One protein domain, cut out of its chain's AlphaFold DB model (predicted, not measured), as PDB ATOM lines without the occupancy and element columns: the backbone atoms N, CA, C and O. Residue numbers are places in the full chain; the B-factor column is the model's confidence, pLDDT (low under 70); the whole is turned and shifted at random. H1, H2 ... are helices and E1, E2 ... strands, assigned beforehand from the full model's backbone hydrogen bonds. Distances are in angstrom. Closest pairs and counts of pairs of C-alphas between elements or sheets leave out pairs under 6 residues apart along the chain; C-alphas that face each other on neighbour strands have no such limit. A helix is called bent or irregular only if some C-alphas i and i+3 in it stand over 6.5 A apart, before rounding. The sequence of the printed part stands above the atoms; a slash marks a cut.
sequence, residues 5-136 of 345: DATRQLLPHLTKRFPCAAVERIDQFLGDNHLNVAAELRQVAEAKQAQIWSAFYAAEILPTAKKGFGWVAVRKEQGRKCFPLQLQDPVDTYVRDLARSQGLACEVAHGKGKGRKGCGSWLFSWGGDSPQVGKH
ATOM      1  N   ASP A   5     177.180 157.482 171.840       60.53
ATOM      2  CA  ASP A   5     177.965 158.630 172.293       60.53
ATOM      3  C   ASP A   5     177.130 159.907 172.445       60.53
ATOM      4  O   ASP A   5     177.326 160.659 173.397       60.53
ATOM      5  N   ALA A   6     176.127 160.116 171.587       64.19
ATOM      6  CA  ALA A   6     175.197 161.237 171.714       64.19
ATOM      7  C   ALA A   6     174.326 161.092 172.975       64.19
ATOM      8  O   ALA A   6     174.106 162.067 173.693       64.19
ATOM      9  N   THR A   7     173.895 159.868 173.307       62.75
ATOM     10  CA  THR A   7     173.153 159.589 174.549       62.75
ATOM     11  C   THR A   7     174.027 159.795 175.791       62.75
ATOM     12  O   THR A   7     173.575 160.408 176.759       62.75
ATOM     13  N   ARG A   8     175.304 159.376 175.754       62.03
ATOM     14  CA  ARG A   8     176.288 159.640 176.824       62.03
ATOM     15  C   ARG A   8     176.606 161.124 177.003       62.03
ATOM     16  O   ARG A   8     176.813 161.554 178.132       62.03
ATOM     17  N   GLN A   9     176.605 161.914 175.931       68.31
ATOM     18  CA  GLN A   9     176.789 163.365 176.015       68.31
ATOM     19  C   GLN A   9     175.534 164.091 176.520       68.31
ATOM     20  O   GLN A   9     175.652 165.078 177.238       68.31
ATOM     21  N   LEU A  10     174.331 163.592 176.221       67.62
ATOM     22  CA  LEU A  10     173.068 164.126 176.751       67.62
ATOM     23  C   LEU A  10     172.861 163.815 178.244       67.62
ATOM     24  O   LEU A  10     172.187 164.578 178.939       67.62
ATOM     25  N   LEU A  11     173.462 162.736 178.754       62.75
ATOM     26  CA  LEU A  11     173.315 162.240 180.129       62.75
ATOM     27  C   LEU A  11     173.545 163.293 181.222       62.75
ATOM     28  O   LEU A  11     172.668 163.467 182.075       62.75
ATOM     29  N   PRO A  12     174.688 164.009 181.241       64.50
ATOM     30  CA  PRO A  12     174.968 164.990 182.279       64.50
ATOM     31  C   PRO A  12     173.982 166.151 182.200       64.50
ATOM     32  O   PRO A  12     173.613 166.714 183.223       64.50
ATOM     33  N   HIS A  13     173.491 166.484 181.003       68.06
ATOM     34  CA  HIS A  13     172.505 167.543 180.808       68.06
ATOM     35  C   HIS A  13     171.106 167.123 181.263       68.06
ATOM     36  O   HIS A  13     170.438 167.903 181.940       68.06
ATOM     37  N   LEU A  14     170.675 165.894 180.965       62.22
ATOM     38  CA  LEU A  14     169.388 165.353 181.405       62.22
ATOM     39  C   LEU A  14     169.359 165.114 182.915       62.22
ATOM     40  O   LEU A  14     168.409 165.524 183.569       62.22
ATOM     41  N   THR A  15     170.412 164.548 183.503       59.50
ATOM     42  CA  THR A  15     170.506 164.364 184.964       59.50
ATOM     43  C   THR A  15     170.702 165.688 185.704       59.50
ATOM     44  O   THR A  15     170.270 165.822 186.853       59.50
ATOM     45  N   LYS A  16     171.316 166.702 185.075       61.59
ATOM     46  CA  LYS A  16     171.388 168.072 185.608       61.59
ATOM     47  C   LYS A  16     170.040 168.785 185.546       61.59
ATOM     48  O   LYS A  16     169.726 169.463 186.511       61.59
ATOM     49  N   ARG A  17     169.270 168.615 184.461       59.81
ATOM     50  CA  ARG A  17     168.007 169.334 184.192       59.81
ATOM     51  C   ARG A  17     166.755 168.639 184.740       59.81
ATOM     52  O   ARG A  17     165.796 169.308 185.103       59.81
ATOM     53  N   PHE A  18     166.761 167.310 184.804       58.31
ATOM     54  CA  PHE A  18     165.642 166.456 185.218       58.31
ATOM     55  C   PHE A  18     166.122 165.294 186.109       58.31
ATOM     56  O   PHE A  18     165.912 164.132 185.770       58.31
ATOM     57  N   PRO A  19     166.754 165.562 187.268       55.44
ATOM     58  CA  PRO A  19     167.340 164.516 188.115       55.44
ATOM     59  C   PRO A  19     166.350 163.442 188.594       55.44
ATOM     60  O   PRO A  19     166.778 162.357 188.964       55.44
ATOM     61  N   CYS A  20     165.049 163.739 188.598       51.22
ATOM     62  CA  CYS A  20     164.036 162.920 189.269       51.22
ATOM     63  C   CYS A  20     163.111 162.167 188.301       51.22
ATOM     64  O   CYS A  20     162.720 161.050 188.600       51.22
ATOM     65  N   ALA A  21     162.823 162.737 187.124       55.19
ATOM     66  CA  ALA A  21     162.084 162.066 186.046       55.19
ATOM     67  C   ALA A  21     163.019 161.346 185.062       55.19
ATOM     68  O   ALA A  21     162.566 160.854 184.036       55.19
ATOM     69  N   ALA A  22     164.327 161.341 185.348       60.12
ATOM     70  CA  ALA A  22     165.338 160.720 184.511       60.12
ATOM     71  C   ALA A  22     164.972 159.259 184.238       60.12
ATOM     72  O   ALA A  22     164.783 158.928 183.085       60.12
ATOM     73  N   VAL A  23     164.762 158.425 185.259       57.12
ATOM     74  CA  VAL A  23     164.480 156.985 185.090       57.12
ATOM     75  C   VAL A  23     163.253 156.708 184.216       57.12
ATOM     76  O   VAL A  23     163.377 156.047 183.191       57.12
ATOM     77  N   GLU A  24     162.092 157.271 184.557       57.47
ATOM     78  CA  GLU A  24     160.850 157.050 183.798       57.47
ATOM     79  C   GLU A  24     160.916 157.623 182.377       57.47
ATOM     80  O   GLU A  24     160.452 156.994 181.426       57.47
ATOM     81  N   ARG A  25     161.515 158.808 182.198       61.69
ATOM     82  CA  ARG A  25     161.675 159.397 180.860       61.69
ATOM     83  C   ARG A  25     162.713 158.663 180.040       61.69
ATOM     84  O   ARG A  25     162.583 158.629 178.831       61.69
ATOM     85  N   ILE A  26     163.732 158.096 180.667       61.72
ATOM     86  CA  ILE A  26     164.741 157.279 179.998       61.72
ATOM     87  C   ILE A  26     164.099 155.992 179.498       61.72
ATOM     88  O   ILE A  26     164.335 155.628 178.352       61.72
ATOM     89  N   ASP A  27     163.211 155.387 180.284       56.34
ATOM     90  CA  ASP A  27     162.450 154.205 179.875       56.34
ATOM     91  C   ASP A  27     161.463 154.512 178.740       56.34
ATOM     92  O   ASP A  27     161.376 153.754 177.777       56.34
ATOM     93  N   GLN A  28     160.789 155.667 178.782       60.62
ATOM     94  CA  GLN A  28     159.931 156.130 177.684       60.62
ATOM     95  C   GLN A  28     160.716 156.530 176.423       60.62
ATOM     96  O   GLN A  28     160.228 156.349 175.310       60.62
ATOM     97  N   PHE A  29     161.915 157.099 176.575       59.22
ATOM     98  CA  PHE A  29     162.709 157.642 175.467       59.22
ATOM     99  C   PHE A  29     163.590 156.583 174.793       59.22
ATOM    100  O   PHE A  29     163.924 156.724 173.619       59.22
ATOM    101  N   LEU A  30     163.977 155.528 175.515       57.38
ATOM    102  CA  LEU A  30     164.859 154.472 175.020       57.38
ATOM    103  C   LEU A  30     164.130 153.201 174.574       57.38
ATOM    104  O   LEU A  30     164.842 152.239 174.306       57.38
ATOM    105  N   GLY A  31     162.789 153.198 174.471       52.53
ATOM    106  CA  GLY A  31     161.934 152.030 174.173       52.53
ATOM    107  C   GLY A  31     162.651 150.847 173.509       52.53
ATOM    108  O   GLY A  31     163.244 151.026 172.448       52.53
ATOM    109  N   ASP A  32     162.652 149.689 174.181       50.84
ATOM    110  CA  ASP A  32     163.282 148.406 173.806       50.84
ATOM    111  C   ASP A  32     164.634 148.480 173.062       50.84
ATOM    112  O   ASP A  32     165.004 147.583 172.304       50.84
ATOM    113  N   ASN A  33     165.442 149.522 173.284       50.78
ATOM    114  CA  ASN A  33     166.797 149.538 172.752       50.78
ATOM    115  C   ASN A  33     167.667 148.591 173.582       50.78
ATOM    116  O   ASN A  33     167.975 148.862 174.742       50.78
ATOM    117  N   HIS A  34     168.143 147.524 172.936       50.09
ATOM    118  CA  HIS A  34     169.109 146.519 173.409       50.09
ATOM    119  C   HIS A  34     170.485 147.066 173.860       50.09
ATOM    120  O   HIS A  34     171.446 146.316 174.032       50.09
ATOM    121  N   LEU A  35     170.621 148.378 174.046       53.81
ATOM    122  CA  LEU A  35     171.823 149.016 174.554       53.81
ATOM    123  C   LEU A  35     171.647 149.191 176.068       53.81
ATOM    124  O   LEU A  35     170.776 149.942 176.495       53.81
ATOM    125  N   ASN A  36     172.515 148.568 176.877       58.56
ATOM    126  CA  ASN A  36     172.594 148.658 178.356       58.56
ATOM    127  C   ASN A  36     172.654 150.093 178.954       58.56
ATOM    128  O   ASN A  36     172.819 150.271 180.158       58.56
ATOM    129  N   VAL A  37     172.496 151.129 178.132       63.59
ATOM    130  CA  VAL A  37     172.453 152.553 178.472       63.59
ATOM    131  C   VAL A  37     171.282 152.884 179.401       63.59
ATOM    132  O   VAL A  37     171.440 153.738 180.267       63.59
ATOM    133  N   ALA A  38     170.138 152.197 179.288       63.22
ATOM    134  CA  ALA A  38     169.015 152.390 180.210       63.22
ATOM    135  C   ALA A  38     169.380 151.984 181.651       63.22
ATOM    136  O   ALA A  38     169.095 152.721 182.590       63.22
ATOM    137  N   ALA A  39     170.080 150.860 181.836       67.75
ATOM    138  CA  ALA A  39     170.529 150.413 183.156       67.75
ATOM    139  C   ALA A  39     171.584 151.356 183.761       67.75
ATOM    140  O   ALA A  39     171.447 151.757 184.915       67.75
ATOM    141  N   GLU A  40     172.581 151.778 182.966       69.56
ATOM    142  CA  GLU A  40     173.579 152.786 183.376       69.56
ATOM    143  C   GLU A  40     172.891 154.091 183.826       69.56
ATOM    144  O   GLU A  40     173.262 154.713 184.822       69.56
ATOM    145  N   LEU A  41     171.834 154.487 183.121       66.00
ATOM    146  CA  LEU A  41     171.056 155.678 183.425       66.00
ATOM    147  C   LEU A  41     170.217 155.580 184.691       66.00
ATOM    148  O   LEU A  41     170.180 156.541 185.467       66.00
ATOM    149  N   ARG A  42     169.567 154.433 184.907       70.50
ATOM    150  CA  ARG A  42     168.854 154.151 186.154       70.50
ATOM    151  C   ARG A  42     169.803 154.225 187.338       70.50
ATOM    152  O   ARG A  42     169.525 154.959 188.279       70.50
ATOM    153  N   GLN A  43     170.975 153.606 187.221       76.06
ATOM    154  CA  GLN A  43     171.990 153.619 188.268       76.06
ATOM    155  C   GLN A  43     172.454 155.043 188.626       76.06
ATOM    156  O   GLN A  43     172.541 155.393 189.803       76.06
ATOM    157  N   VAL A  44     172.733 155.895 187.631       74.06
ATOM    158  CA  VAL A  44     173.149 157.290 187.880       74.06
ATOM    159  C   VAL A  44     172.028 158.101 188.533       74.06
ATOM    160  O   VAL A  44     172.284 158.904 189.436       74.06
ATOM    161  N   ALA A  45     170.784 157.909 188.090       71.81
ATOM    162  CA  ALA A  45     169.636 158.591 188.671       71.81
ATOM    163  C   ALA A  45     169.392 158.146 190.122       71.81
ATOM    164  O   ALA A  45     169.291 159.002 190.999       71.81
ATOM    165  N   GLU A  46     169.388 156.841 190.397       76.62
ATOM    166  CA  GLU A  46     169.261 156.268 191.743       76.62
ATOM    167  C   GLU A  46     170.368 156.763 192.682       76.62
ATOM    168  O   GLU A  46     170.081 157.200 193.797       76.62
ATOM    169  N   ALA A  47     171.624 156.800 192.221       79.25
ATOM    170  CA  ALA A  47     172.743 157.323 193.004       79.25
ATOM    171  C   ALA A  47     172.539 158.798 193.390       79.25
ATOM    172  O   ALA A  47     172.778 159.198 194.534       79.25
ATOM    173  N   LYS A  48     172.041 159.619 192.459       79.44
ATOM    174  CA  LYS A  48     171.748 161.033 192.721       79.44
ATOM    175  C   LYS A  48     170.553 161.213 193.659       79.44
ATOM    176  O   LYS A  48     170.591 162.076 194.538       79.44
ATOM    177  N   GLN A  49     169.507 160.406 193.495       80.69
ATOM    178  CA  GLN A  49     168.355 160.391 194.396       80.69
ATOM    179  C   GLN A  49     168.777 160.013 195.820       80.69
ATOM    180  O   GLN A  49     168.415 160.714 196.766       80.69
ATOM    181  N   ALA A  50     169.613 158.981 195.969       82.75
ATOM    182  CA  ALA A  50     170.167 158.559 197.250       82.75
ATOM    183  C   ALA A  50     170.992 159.672 197.916       82.75
ATOM    184  O   ALA A  50     170.843 159.916 199.112       82.75
ATOM    185  N   GLN A  51     171.804 160.408 197.148       87.19
ATOM    186  CA  GLN A  51     172.580 161.537 197.669       87.19
ATOM    187  C   GLN A  51     171.684 162.679 198.178       87.19
ATOM    188  O   GLN A  51     171.894 163.187 199.283       87.19
ATOM    189  N   ILE A  52     170.673 163.072 197.394       86.25
ATOM    190  CA  ILE A  52     169.707 164.117 197.774       86.25
ATOM    191  C   ILE A  52     168.948 163.703 199.037       86.25
ATOM    192  O   ILE A  52     168.837 164.483 199.987       86.25
ATOM    193  N   TRP A  53     168.461 162.462 199.063       87.88
ATOM    194  CA  TRP A  53     167.753 161.921 200.211       87.88
ATOM    195  C   TRP A  53     168.639 161.871 201.453       87.88
ATOM    196  O   TRP A  53     168.214 162.318 202.512       87.88
ATOM    197  N   SER A  54     169.881 161.397 201.333       88.81
ATOM    198  CA  SER A  54     170.827 161.333 202.450       88.81
ATOM    199  C   SER A  54     171.055 162.709 203.081       88.81
ATOM    200  O   SER A  54     171.081 162.825 204.307       88.81
ATOM    201  N   ALA A  55     171.188 163.761 202.267       89.44
ATOM    202  CA  ALA A  55     171.341 165.127 202.763       89.44
ATOM    203  C   ALA A  55     170.084 165.611 203.506       89.44
ATOM    204  O   ALA A  55     170.184 166.145 204.610       89.44
ATOM    205  N   PHE A  56     168.899 165.377 202.934       91.62
ATOM    206  CA  PHE A  56     167.619 165.720 203.558       91.62
ATOM    207  C   PHE A  56     167.386 164.957 204.872       91.62
ATOM    208  O   PHE A  56     167.051 165.546 205.899       91.62
ATOM    209  N   TYR A  57     167.622 163.646 204.860       91.38
ATOM    210  CA  TYR A  57     167.491 162.758 206.009       91.38
ATOM    211  C   TYR A  57     168.382 163.205 207.170       91.38
ATOM    212  O   TYR A  57     167.904 163.335 208.298       91.38
ATOM    213  N   ALA A  58     169.661 163.482 206.895       92.06
ATOM    214  CA  ALA A  58     170.616 163.911 207.911       92.06
ATOM    215  C   ALA A  58     170.273 165.288 208.504       92.06
ATOM    216  O   ALA A  58     170.482 165.499 209.700       92.06
ATOM    217  N   ALA A  59     169.741 166.206 207.691       93.19
ATOM    218  CA  ALA A  59     169.412 167.565 208.114       93.19
ATOM    219  C   ALA A  59     168.080 167.663 208.876       93.19
ATOM    220  O   ALA A  59     167.995 168.383 209.867       93.19
ATOM    221  N   GLU A  60     167.046 166.940 208.438       93.56
ATOM    222  CA  GLU A  60     165.667 167.182 208.883       93.56
ATOM    223  C   GLU A  60     165.090 166.031 209.726       93.56
ATOM    224  O   GLU A  60     164.441 166.256 210.753       93.56
ATOM    225  N   ILE A  61     165.344 164.779 209.331       91.44
ATOM    226  CA  ILE A  61     164.706 163.597 209.934       91.44
ATOM    227  C   ILE A  61     165.522 163.067 211.117       91.44
ATOM    228  O   ILE A  61     165.021 162.974 212.243       91.44
ATOM    229  N   LEU A  62     166.800 162.758 210.886       90.75
ATOM    230  CA  LEU A  62     167.686 162.138 211.869       90.75
ATOM    231  C   LEU A  62     167.807 162.940 213.180       90.75
ATOM    232  O   LEU A  62     167.741 162.324 214.250       90.75
ATOM    233  N   PRO A  63     167.934 164.285 213.174       92.75
ATOM    234  CA  PRO A  63     168.010 165.055 214.416       92.75
ATOM    235  C   PRO A  63     166.748 164.920 215.271       92.75
ATOM    236  O   PRO A  63     166.821 164.972 216.497       92.75
ATOM    237  N   THR A  64     165.592 164.730 214.637       88.38
ATOM    238  CA  THR A  64     164.301 164.599 215.314       88.38
ATOM    239  C   THR A  64     164.144 163.211 215.937       88.38
ATOM    240  O   THR A  64     163.763 163.107 217.105       88.38
ATOM    241  N   ALA A  65     164.565 162.150 215.243       85.94
ATOM    242  CA  ALA A  65     164.644 160.810 215.833       85.94
ATOM    243  C   ALA A  65     165.639 160.743 217.001       85.94
ATOM    244  O   ALA A  65     165.312 160.197 218.052       85.94
ATOM    245  N   LYS A  66     166.809 161.390 216.891       86.12
ATOM    246  CA  LYS A  66     167.779 161.504 218.001       86.12
ATOM    247  C   LYS A  66     167.224 162.239 219.228       86.12
ATOM    248  O   LYS A  66     167.729 162.050 220.330       86.12
ATOM    249  N   LYS A  67     166.180 163.057 219.058       81.19
ATOM    250  CA  LYS A  67     165.446 163.712 220.156       81.19
ATOM    251  C   LYS A  67     164.309 162.851 220.731       81.19
ATOM    252  O   LYS A  67     163.643 163.287 221.670       81.19
ATOM    253  N   GLY A  68     164.086 161.650 220.199       82.44
ATOM    254  CA  GLY A  68     163.091 160.701 220.700       82.44
ATOM    255  C   GLY A  68     161.691 160.871 220.121       82.44
ATOM    256  O   GLY A  68     160.728 160.414 220.726       82.44
ATOM    257  N   PHE A  69     161.549 161.565 218.993       84.00
ATOM    258  CA  PHE A  69     160.261 161.683 218.310       84.00
ATOM    259  C   PHE A  69     160.088 160.549 217.291       84.00
ATOM    260  O   PHE A  69     161.066 160.088 216.713       84.00
ATOM    261  N   GLY A  70     158.847 160.107 217.070       84.69
ATOM    262  CA  GLY A  70     158.489 159.113 216.040       84.69
ATOM    263  C   GLY A  70     158.090 159.721 214.689       84.69
ATOM    264  O   GLY A  70     157.736 158.994 213.760       84.69
ATOM    265  N   TRP A  71     158.095 161.053 214.601       89.50
ATOM    266  CA  TRP A  71     157.698 161.814 213.424       89.50
ATOM    267  C   TRP A  71     158.411 163.169 213.367       89.50
ATOM    268  O   TRP A  71     158.892 163.670 214.386       89.50
ATOM    269  N   VAL A  72     158.444 163.786 212.185       93.12
ATOM    270  CA  VAL A  72     158.879 165.175 211.985       93.12
ATOM    271  C   VAL A  72     157.982 165.884 210.975       93.12
ATOM    272  O   VAL A  72     157.631 165.319 209.941       93.12
ATOM    273  N   ALA A  73     157.617 167.134 211.265       92.62
ATOM    274  CA  ALA A  73     157.002 168.026 210.290       92.62
ATOM    275  C   ALA A  73     158.073 168.951 209.706       92.62
ATOM    276  O   ALA A  73     158.621 169.797 210.412       92.62
ATOM    277  N   VAL A  74     158.344 168.806 208.414       92.50
ATOM    278  CA  VAL A  74     159.301 169.635 207.678       92.50
ATOM    279  C   VAL A  74     158.527 170.615 206.813       92.50
ATOM    280  O   VAL A  74     157.700 170.219 205.989       92.50
ATOM    281  N   ARG A  75     158.779 171.916 206.975       90.44
ATOM    282  CA  ARG A  75     158.149 172.932 206.120       90.44
ATOM    283  C   ARG A  75     158.594 172.725 204.676       90.44
ATOM    284  O   ARG A  75     159.790 172.585 204.426       90.44
ATOM    285  N   LYS A  76     157.664 172.789 203.716       89.44
ATOM    286  CA  LYS A  76     157.981 172.607 202.287       89.44
ATOM    287  C   LYS A  76     159.077 173.557 201.811       89.44
ATOM    288  O   LYS A  76     159.956 173.140 201.074       89.44
ATOM    289  N   GLU A  77     159.064 174.813 202.257       86.69
ATOM    290  CA  GLU A  77     160.104 175.797 201.914       86.69
ATOM    291  C   GLU A  77     161.499 175.384 202.390       86.69
ATOM    292  O   GLU A  77     162.483 175.594 201.685       86.69
ATOM    293  N   GLN A  78     161.586 174.789 203.580       88.81
ATOM    294  CA  GLN A  78     162.841 174.316 204.150       88.81
ATOM    295  C   GLN A  78     163.308 173.053 203.433       88.81
ATOM    296  O   GLN A  78     164.433 173.011 202.946       88.81
ATOM    297  N   GLY A  79     162.424 172.068 203.284       86.62
ATOM    298  CA  GLY A  79     162.772 170.820 202.622       86.62
ATOM    299  C   GLY A  79     163.125 171.008 201.141       86.62
ATOM    300  O   GLY A  79     164.059 170.379 200.655       86.62
ATOM    301  N   ARG A  80     162.489 171.958 200.439       86.38
ATOM    302  CA  ARG A  80     162.853 172.354 199.063       86.38
ATOM    303  C   ARG A  80     164.288 172.862 198.921       86.38
ATOM    304  O   ARG A  80     164.785 172.889 197.807       86.38
ATOM    305  N   LYS A  81     164.987 173.237 199.996       86.38
ATOM    306  CA  LYS A  81     166.422 173.567 199.912       86.38
ATOM    307  C   LYS A  81     167.283 172.332 199.639       86.38
ATOM    308  O   LYS A  81     168.348 172.458 199.048       86.38
ATOM    309  N   CYS A  82     166.815 171.153 200.047       84.75
ATOM    310  CA  CYS A  82     167.489 169.881 199.799       84.75
ATOM    311  C   CYS A  82     167.141 169.302 198.420       84.75
ATOM    312  O   CYS A  82     167.932 168.551 197.860       84.75
ATOM    313  N   PHE A  83     165.983 169.664 197.857       82.50
ATOM    314  CA  PHE A  83     165.516 169.177 196.556       82.50
ATOM    315  C   PHE A  83     165.725 170.246 195.467       82.50
ATOM    316  O   PHE A  83     165.136 171.319 195.555       82.50
ATOM    317  N   PRO A  84     166.531 170.000 194.419       71.06
ATOM    318  CA  PRO A  84     166.839 171.017 193.413       71.06
ATOM    319  C   PRO A  84     165.575 171.590 192.740       71.06
ATOM    320  O   PRO A  84     164.695 170.850 192.300       71.06
ATOM    321  N   LEU A  85     165.529 172.926 192.618       59.94
ATOM    322  CA  LEU A  85     164.400 173.783 192.187       59.94
ATOM    323  C   LEU A  85     163.769 173.469 190.815       59.94
ATOM    324  O   LEU A  85     162.777 174.087 190.444       59.94
ATOM    325  N   GLN A  86     164.332 172.543 190.044       57.66
ATOM    326  CA  GLN A  86     163.895 172.233 188.678       57.66
ATOM    327  C   GLN A  86     162.770 171.193 188.608       57.66
ATOM    328  O   GLN A  86     162.309 170.844 187.523       57.66
ATOM    329  N   LEU A  87     162.304 170.711 189.759       54.41
ATOM    330  CA  LEU A  87     161.088 169.920 189.864       54.41
ATOM    331  C   LEU A  87     159.862 170.834 189.687       54.41
ATOM    332  O   LEU A  87     159.346 171.394 190.654       54.41
ATOM    333  N   GLN A  88     159.401 171.001 188.445       53.59
ATOM    334  CA  GLN A  88     157.991 171.333 188.210       53.59
ATOM    335  C   GLN A  88     157.133 170.174 188.742       53.59
ATOM    336  O   GLN A  88     157.563 169.024 188.693       53.59
ATOM    337  N   ASP A  89     155.983 170.508 189.331       57.84
ATOM    338  CA  ASP A  89     155.127 169.619 190.122       57.84
ATOM    339  C   ASP A  89     154.913 168.195 189.556       57.84
ATOM    340  O   ASP A  89     154.882 168.018 188.336       57.84
ATOM    341  N   PRO A  90     154.691 167.191 190.438       70.00
ATOM    342  CA  PRO A  90     154.440 167.341 191.874       70.00
ATOM    343  C   PRO A  90     155.626 166.882 192.740       70.00
ATOM    344  O   PRO A  90     155.802 165.691 192.999       70.00
ATOM    345  N   VAL A  91     156.388 167.844 193.285       77.88
ATOM    346  CA  VAL A  91     157.466 167.604 194.281       77.88
ATOM    347  C   VAL A  91     156.953 166.775 195.463       77.88
ATOM    348  O   VAL A  91     157.683 165.967 196.028       77.88
ATOM    349  N   ASP A  92     155.683 166.957 195.826       86.06
ATOM    350  CA  ASP A  92     155.044 166.232 196.923       86.06
ATOM    351  C   ASP A  92     154.968 164.720 196.671       86.06
ATOM    352  O   ASP A  92     155.186 163.943 197.600       86.06
ATOM    353  N   THR A  93     154.677 164.301 195.436       84.31
ATOM    354  CA  THR A  93     154.630 162.879 195.069       84.31
ATOM    355  C   THR A  93     156.031 162.288 195.126       84.31
ATOM    356  O   THR A  93     156.239 161.288 195.800       84.31
ATOM    357  N   TYR A  94     157.016 162.990 194.560       83.56
ATOM    358  CA  TYR A  94     158.412 162.557 194.590       83.56
ATOM    359  C   TYR A  94     158.959 162.385 196.016       83.56
ATOM    360  O   TYR A  94     159.555 161.360 196.341       83.56
ATOM    361  N   VAL A  95     158.729 163.365 196.895       87.94
ATOM    362  CA  VAL A  95     159.164 163.281 198.299       87.94
ATOM    363  C   VAL A  95     158.457 162.134 199.023       87.94
ATOM    364  O   VAL A  95     159.081 161.447 199.830       87.94
ATOM    365  N   ARG A  96     157.175 161.896 198.721       88.19
ATOM    366  CA  ARG A  96     156.417 160.777 199.289       88.19
ATOM    367  C   ARG A  96     156.949 159.425 198.815       88.19
ATOM    368  O   ARG A  96     157.068 158.522 199.639       88.19
ATOM    369  N   ASP A  97     157.282 159.292 197.537       86.44
ATOM    370  CA  ASP A  97     157.792 158.046 196.961       86.44
ATOM    371  C   ASP A  97     159.204 157.736 197.463       86.44
ATOM    372  O   ASP A  97     159.477 156.604 197.862       86.44
ATOM    373  N   LEU A  98     160.066 158.755 197.568       87.81
ATOM    374  CA  LEU A  98     161.362 158.643 198.242       87.81
ATOM    375  C   LEU A  98     161.214 158.234 199.709       87.81
ATOM    376  O   LEU A  98     161.921 157.355 200.181       87.81
ATOM    377  N   ALA A  99     160.294 158.854 200.449       88.81
ATOM    378  CA  ALA A  99     160.058 158.479 201.838       88.81
ATOM    379  C   ALA A  99     159.593 157.019 201.945       88.81
ATOM    380  O   ALA A  99     160.101 156.268 202.777       88.81
ATOM    381  N   ARG A 100     158.682 156.599 201.058       87.31
ATOM    382  CA  ARG A 100     158.145 155.236 201.020       87.31
ATOM    383  C   ARG A 100     159.217 154.207 200.670       87.31
ATOM    384  O   ARG A 100     159.266 153.171 201.328       87.31
ATOM    385  N   SER A 101     160.094 154.487 199.701       84.50
ATOM    386  CA  SER A 101     161.204 153.584 199.357       84.50
ATOM    387  C   SER A 101     162.181 153.393 200.520       84.50
ATOM    388  O   SER A 101     162.824 152.356 200.628       84.50
ATOM    389  N   GLN A 102     162.220 154.353 201.446       87.25
ATOM    390  CA  GLN A 102     163.031 154.323 202.664       87.25
ATOM    391  C   GLN A 102     162.275 153.753 203.878       87.25
ATOM    392  O   GLN A 102     162.808 153.729 204.992       87.25
ATOM    393  N   GLY A 103     161.042 153.278 203.673       86.00
ATOM    394  CA  GLY A 103     160.179 152.695 204.699       86.00
ATOM    395  C   GLY A 103     159.521 153.711 205.634       86.00
ATOM    396  O   GLY A 103     159.131 153.337 206.738       86.00
ATOM    397  N   LEU A 104     159.417 154.978 205.223       88.25
ATOM    398  CA  LEU A 104     158.775 156.054 205.980       88.25
ATOM    399  C   LEU A 104     157.379 156.352 205.428       88.25
ATOM    400  O   LEU A 104     157.153 156.320 204.216       88.25
ATOM    401  N   ALA A 105     156.450 156.726 206.307       89.25
ATOM    402  CA  ALA A 105     155.203 157.343 205.873       89.25
ATOM    403  C   ALA A 105     155.433 158.842 205.639       89.25
ATOM    404  O   ALA A 105     156.167 159.477 206.396       89.25
ATOM    405  N   CYS A 106     154.810 159.409 204.605       91.25
ATOM    406  CA  CYS A 106     154.891 160.837 204.303       91.25
ATOM    407  C   CYS A 106     153.517 161.399 203.928       91.25
ATOM    408  O   CYS A 106     152.976 161.117 202.853       91.25
ATOM    409  N   GLU A 107     152.978 162.249 204.796       90.50
ATOM    410  CA  GLU A 107     151.723 162.966 204.578       90.50
ATOM    411  C   GLU A 107     151.978 164.432 204.223       90.50
ATOM    412  O   GLU A 107     152.964 165.043 204.637       90.50
ATOM    413  N   VAL A 108     151.074 165.021 203.441       88.19
ATOM    414  CA  VAL A 108     151.149 166.439 203.075       88.19
ATOM    415  C   VAL A 108     150.140 167.200 203.920       88.19
ATOM    416  O   VAL A 108     148.934 167.113 203.703       88.19
ATOM    417  N   ALA A 109     150.637 167.975 204.878       86.56
ATOM    418  CA  ALA A 109     149.809 168.837 205.702       86.56
ATOM    419  C   ALA A 109     149.621 170.193 205.008       86.56
ATOM    420  O   ALA A 109     150.565 170.980 204.857       86.56
ATOM    421  N   HIS A 110     148.388 170.488 204.599       81.06
ATOM    422  CA  HIS A 110     148.005 171.816 204.128       81.06
ATOM    423  C   HIS A 110     147.602 172.675 205.327       81.06
ATOM    424  O   HIS A 110     146.562 172.452 205.946       81.06
ATOM    425  N   GLY A 111     148.430 173.664 205.673       69.56
ATOM    426  CA  GLY A 111     148.099 174.610 206.732       69.56
ATOM    427  C   GLY A 111     146.860 175.423 206.353       69.56
ATOM    428  O   GLY A 111     146.948 176.321 205.519       69.56
ATOM    429  N   LYS A 112     145.710 175.140 206.977       57.19
ATOM    430  CA  LYS A 112     144.492 175.965 206.884       57.19
ATOM    431  C   LYS A 112     144.638 177.228 207.746       57.19
ATOM    432  O   LYS A 112     143.887 177.445 208.690       57.19
ATOM    433  N   GLY A 113     145.646 178.050 207.465       58.50
ATOM    434  CA  GLY A 113     145.771 179.373 208.070       58.50
ATOM    435  C   GLY A 113     144.892 180.368 207.318       58.50
ATOM    436  O   GLY A 113     145.092 180.566 206.121       58.50
ATOM    437  N   LYS A 114     143.925 181.006 207.993       52.69
ATOM    438  CA  LYS A 114     143.147 182.117 207.418       52.69
ATOM    439  C   LYS A 114     144.119 183.226 206.967       52.69
ATOM    440  O   LYS A 114     144.725 183.881 207.805       52.69
ATOM    441  N   GLY A 115     144.277 183.427 205.656       55.56
ATOM    442  CA  GLY A 115     144.855 184.657 205.091       55.56
ATOM    443  C   GLY A 115     146.324 184.647 204.642       55.56
ATOM    444  O   GLY A 115     146.797 185.676 204.173       55.56
ATOM    445  N   ARG A 116     147.062 183.530 204.703       58.00
ATOM    446  CA  ARG A 116     148.385 183.421 204.049       58.00
ATOM    447  C   ARG A 116     148.399 182.215 203.122       58.00
ATOM    448  O   ARG A 116     147.985 181.141 203.547       58.00
ATOM    449  N   LYS A 117     148.868 182.390 201.877       60.53
ATOM    450  CA  LYS A 117     149.133 181.292 200.929       60.53
ATOM    451  C   LYS A 117     149.942 180.223 201.672       60.53
ATOM    452  O   LYS A 117     151.100 180.447 202.019       60.53
ATOM    453  N   GLY A 118     149.271 179.133 202.037       55.97
ATOM    454  CA  GLY A 118     149.763 178.191 203.031       55.97
ATOM    455  C   GLY A 118     151.018 177.491 202.535       55.97
ATOM    456  O   GLY A 118     150.961 176.684 201.610       55.97
ATOM    457  N   CYS A 119     152.148 177.773 203.172       66.62
ATOM    458  CA  CYS A 119     153.343 176.958 203.033       66.62
ATOM    459  C   CYS A 119     153.037 175.608 203.686       66.62
ATOM    460  O   CYS A 119     152.966 175.503 204.911       66.62
ATOM    461  N   GLY A 120     152.746 174.592 202.870       85.81
ATOM    462  CA  GLY A 120     152.476 173.245 203.369       85.81
ATOM    463  C   GLY A 120     153.675 172.667 204.128       85.81
ATOM    464  O   GLY A 120     154.789 173.189 204.057       85.81
ATOM    465  N   SER A 121     153.453 171.571 204.843       91.56
ATOM    466  CA  SER A 121     154.524 170.781 205.465       91.56
ATOM    467  C   SER A 121     154.439 169.329 205.013       91.56
ATOM    468  O   SER A 121     153.355 168.841 204.691       91.56
ATOM    469  N   TRP A 122     155.580 168.653 204.979       93.00
ATOM    470  CA  TRP A 122     155.664 167.205 204.857       93.00
ATOM    471  C   TRP A 122     155.782 166.614 206.256       93.00
ATOM    472  O   TRP A 122     156.649 167.020 207.029       93.00
ATOM    473  N   LEU A 123     154.883 165.700 206.592       92.38
ATOM    474  CA  LEU A 123     154.879 164.984 207.855       92.38
ATOM    475  C   LEU A 123     155.454 163.593 207.614       92.38
ATOM    476  O   LEU A 123     154.802 162.767 206.982       92.38
ATOM    477  N   PHE A 124     156.663 163.348 208.110       91.81
ATOM    478  CA  PHE A 124     157.312 162.043 208.029       91.81
ATOM    479  C   PHE A 124     157.107 161.282 209.329       91.81
ATOM    480  O   PHE A 124     157.305 161.861 210.398       91.81
ATOM    481  N   SER A 125     156.779 159.996 209.256       90.31
ATOM    482  CA  SER A 125     156.709 159.109 210.421       90.31
ATOM    483  C   SER A 125     157.419 157.777 210.164       90.31
ATOM    484  O   SER A 125     157.442 157.261 209.047       90.31
ATOM    485  N   TRP A 126     158.036 157.242 211.221       88.19
ATOM    486  CA  TRP A 126     158.815 155.991 211.215       88.19
ATOM    487  C   TRP A 126     158.399 155.032 212.338       88.19
ATOM    488  O   TRP A 126     159.133 154.113 212.695       88.19
ATOM    489  N   GLY A 127     157.224 155.252 212.926       70.62
ATOM    490  CA  GLY A 127     156.616 154.362 213.910       70.62
ATOM    491  C   GLY A 127     155.097 154.412 213.784       70.62
ATOM    492  O   GLY A 127     154.513 155.491 213.861       70.62
ATOM    493  N   GLY A 128     154.472 153.262 213.546       64.19
ATOM    494  CA  GLY A 128     153.021 153.108 213.435       64.19
ATOM    495  C   GLY A 128     152.637 151.771 212.801       64.19
ATOM    496  O   GLY A 128     153.461 151.153 212.133       64.19
ATOM    497  N   ASP A 129     151.378 151.364 212.974       56.34
ATOM    498  CA  ASP A 129     150.815 150.073 212.530       56.34
ATOM    499  C   ASP A 129     150.647 149.941 211.004       56.34
ATOM    500  O   ASP A 129     149.888 149.106 210.512       56.34
ATOM    501  N   SER A 130     151.328 150.778 210.217       58.31
ATOM    502  CA  SER A 130     151.260 150.665 208.765       58.31
ATOM    503  C   SER A 130     152.013 149.403 208.327       58.31
ATOM    504  O   SER A 130     153.211 149.296 208.595       58.31
ATOM    505  N   PRO A 131     151.369 148.466 207.605       55.41
ATOM    506  CA  PRO A 131     151.925 147.144 207.292       55.41
ATOM    507  C   PRO A 131     153.202 147.171 206.429       55.41
ATOM    508  O   PRO A 131     153.842 146.134 206.240       55.41
ATOM    509  N   GLN A 132     153.586 148.341 205.908       60.03
ATOM    510  CA  GLN A 132     154.803 148.546 205.113       60.03
ATOM    511  C   GLN A 132     155.875 149.407 205.806       60.03
ATOM    512  O   GLN A 132     157.014 149.445 205.341       60.03
ATOM    513  N   VAL A 133     155.551 150.078 206.915       61.00
ATOM    514  CA  VAL A 133     156.495 150.931 207.653       61.00
ATOM    515  C   VAL A 133     157.291 150.059 208.627       61.00
ATOM    516  O   VAL A 133     156.722 149.256 209.357       61.00
ATOM    517  N   GLY A 134     158.622 150.194 208.635       58.41
ATOM    518  CA  GLY A 134     159.479 149.549 209.645       58.41
ATOM    519  C   GLY A 134     160.203 148.258 209.243       58.41
ATOM    520  O   GLY A 134     160.902 147.698 210.078       58.41
ATOM    521  N   LYS A 135     160.110 147.791 207.988       74.06
ATOM    522  CA  LYS A 135     160.968 146.688 207.487       74.06
ATOM    523  C   LYS A 135     162.260 147.170 206.822       74.06
ATOM    524  O   LYS A 135     163.217 146.411 206.718       74.06
ATOM    525  N   HIS A 136     162.293 148.426 206.375       82.31
ATOM    526  CA  HIS A 136     163.475 149.012 205.748       82.31
ATOM    527  C   HIS A 136     164.537 149.368 206.810       82.31
ATOM    528  O   HIS A 136     164.164 149.934 207.844       82.31
TER     529      HIS A 136
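Overview. This is residues 5 to 136 of the 345 residues of the protein "Hypothetical protein" of Polarella glacialis (UniProt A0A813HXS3). One long helix, H3, bridges two lobes: H1 and H2 gather by its first part, and its last part crosses over edge strand E1 of a small three-stranded sheet. H5 covers the other edge strand, E2, on the same face of the sheet, while the short H4 follows E1 directly. The printed part has 132 residues, with five named helices and three named strands in the order H1 H2 H3 E1 H4 H5 E2 E3; the class is mostly helix. The sheet runs E1 E3 E2, antiparallel throughout. The whole is only just loose, close to compact, with a radius of gyration of the C-alphas of 17.1 A and spans of 51 by 39 by 23 A.

Arrangement. H1, residues 5 to 17, and H2, residues 22 to 29, are close but not clearly touching, their closest C-alphas, Thr 15 and Ala 22, 6.3 A apart. H3, residues 37 to 66, touches H2 with residues 38 to 45 alone, closest at the C-alphas of Val 23 and Arg 42, 5.3 A; the two form a helical hairpin at a shallow tilt of 26 degrees, opposite ways. H3 has a kink of 46 degrees near residue 57. H3 lies over E1, residues 71 to 75, and runs across the strands, at 73 degrees to E1 on the local plane; its height over the sheet is 13.5 A. H4, residues 76 to 79, is close but not clearly touching H3: the closest C-alphas, Phe 56 and Gly 79, are 7.1 A apart. H5, residues 91 to 101, lies over E2, residues 105 to 109, along the strands at 9 degrees on the local plane, with a height over the sheet of 8.1 A. H3 and H5 on one face of the sheet make two layers, helices and strands. E3, residues 121 to 125, is the antiparallel neighbour of E1, with N 74 and O 122 within hydrogen-bond range at 2.8 A, and forms a hairpin with E2, with N 107 and O 123 at 2.9 A. E1, H4 H5, E2 form a split strand-helix-strand unit, its two strands running the same way with E3 between them, and its crossover is right-handed. In H2 and H5 every O i to N i+4 pair is within hydrogen-bond range, in H1 7 of 9 and in H3 23 of 26; H4 is too short for such a pair.

Along the chain. H1 begins at C-alpha 5 (177.965, 158.630, 172.293) and measures 18.9 A; it is only just irregular, C-alphas 9 and 12 being 6.7 A apart. H3 measures 40.8 A and ends at C-alpha 66 (167.779, 161.504, 218.001); it too is only just irregular, C-alphas 59 and 62 being 6.8 A apart. H5 measures 15.4 A. E3 ends at C-alpha 125 (156.709, 159.109, 210.421).

Size, cuts and confidence. The C-alphas farthest apart, His 34 and Lys 114, are 55.7 A from each other. The printed part has no cut; the links H4 to H5 and E2 to E3 are long. Residues 31 to 36 stand free. The model's pLDDT is under 70 at residues 5 to 41, 85 to 89, 111 to 119 and 128 to 134.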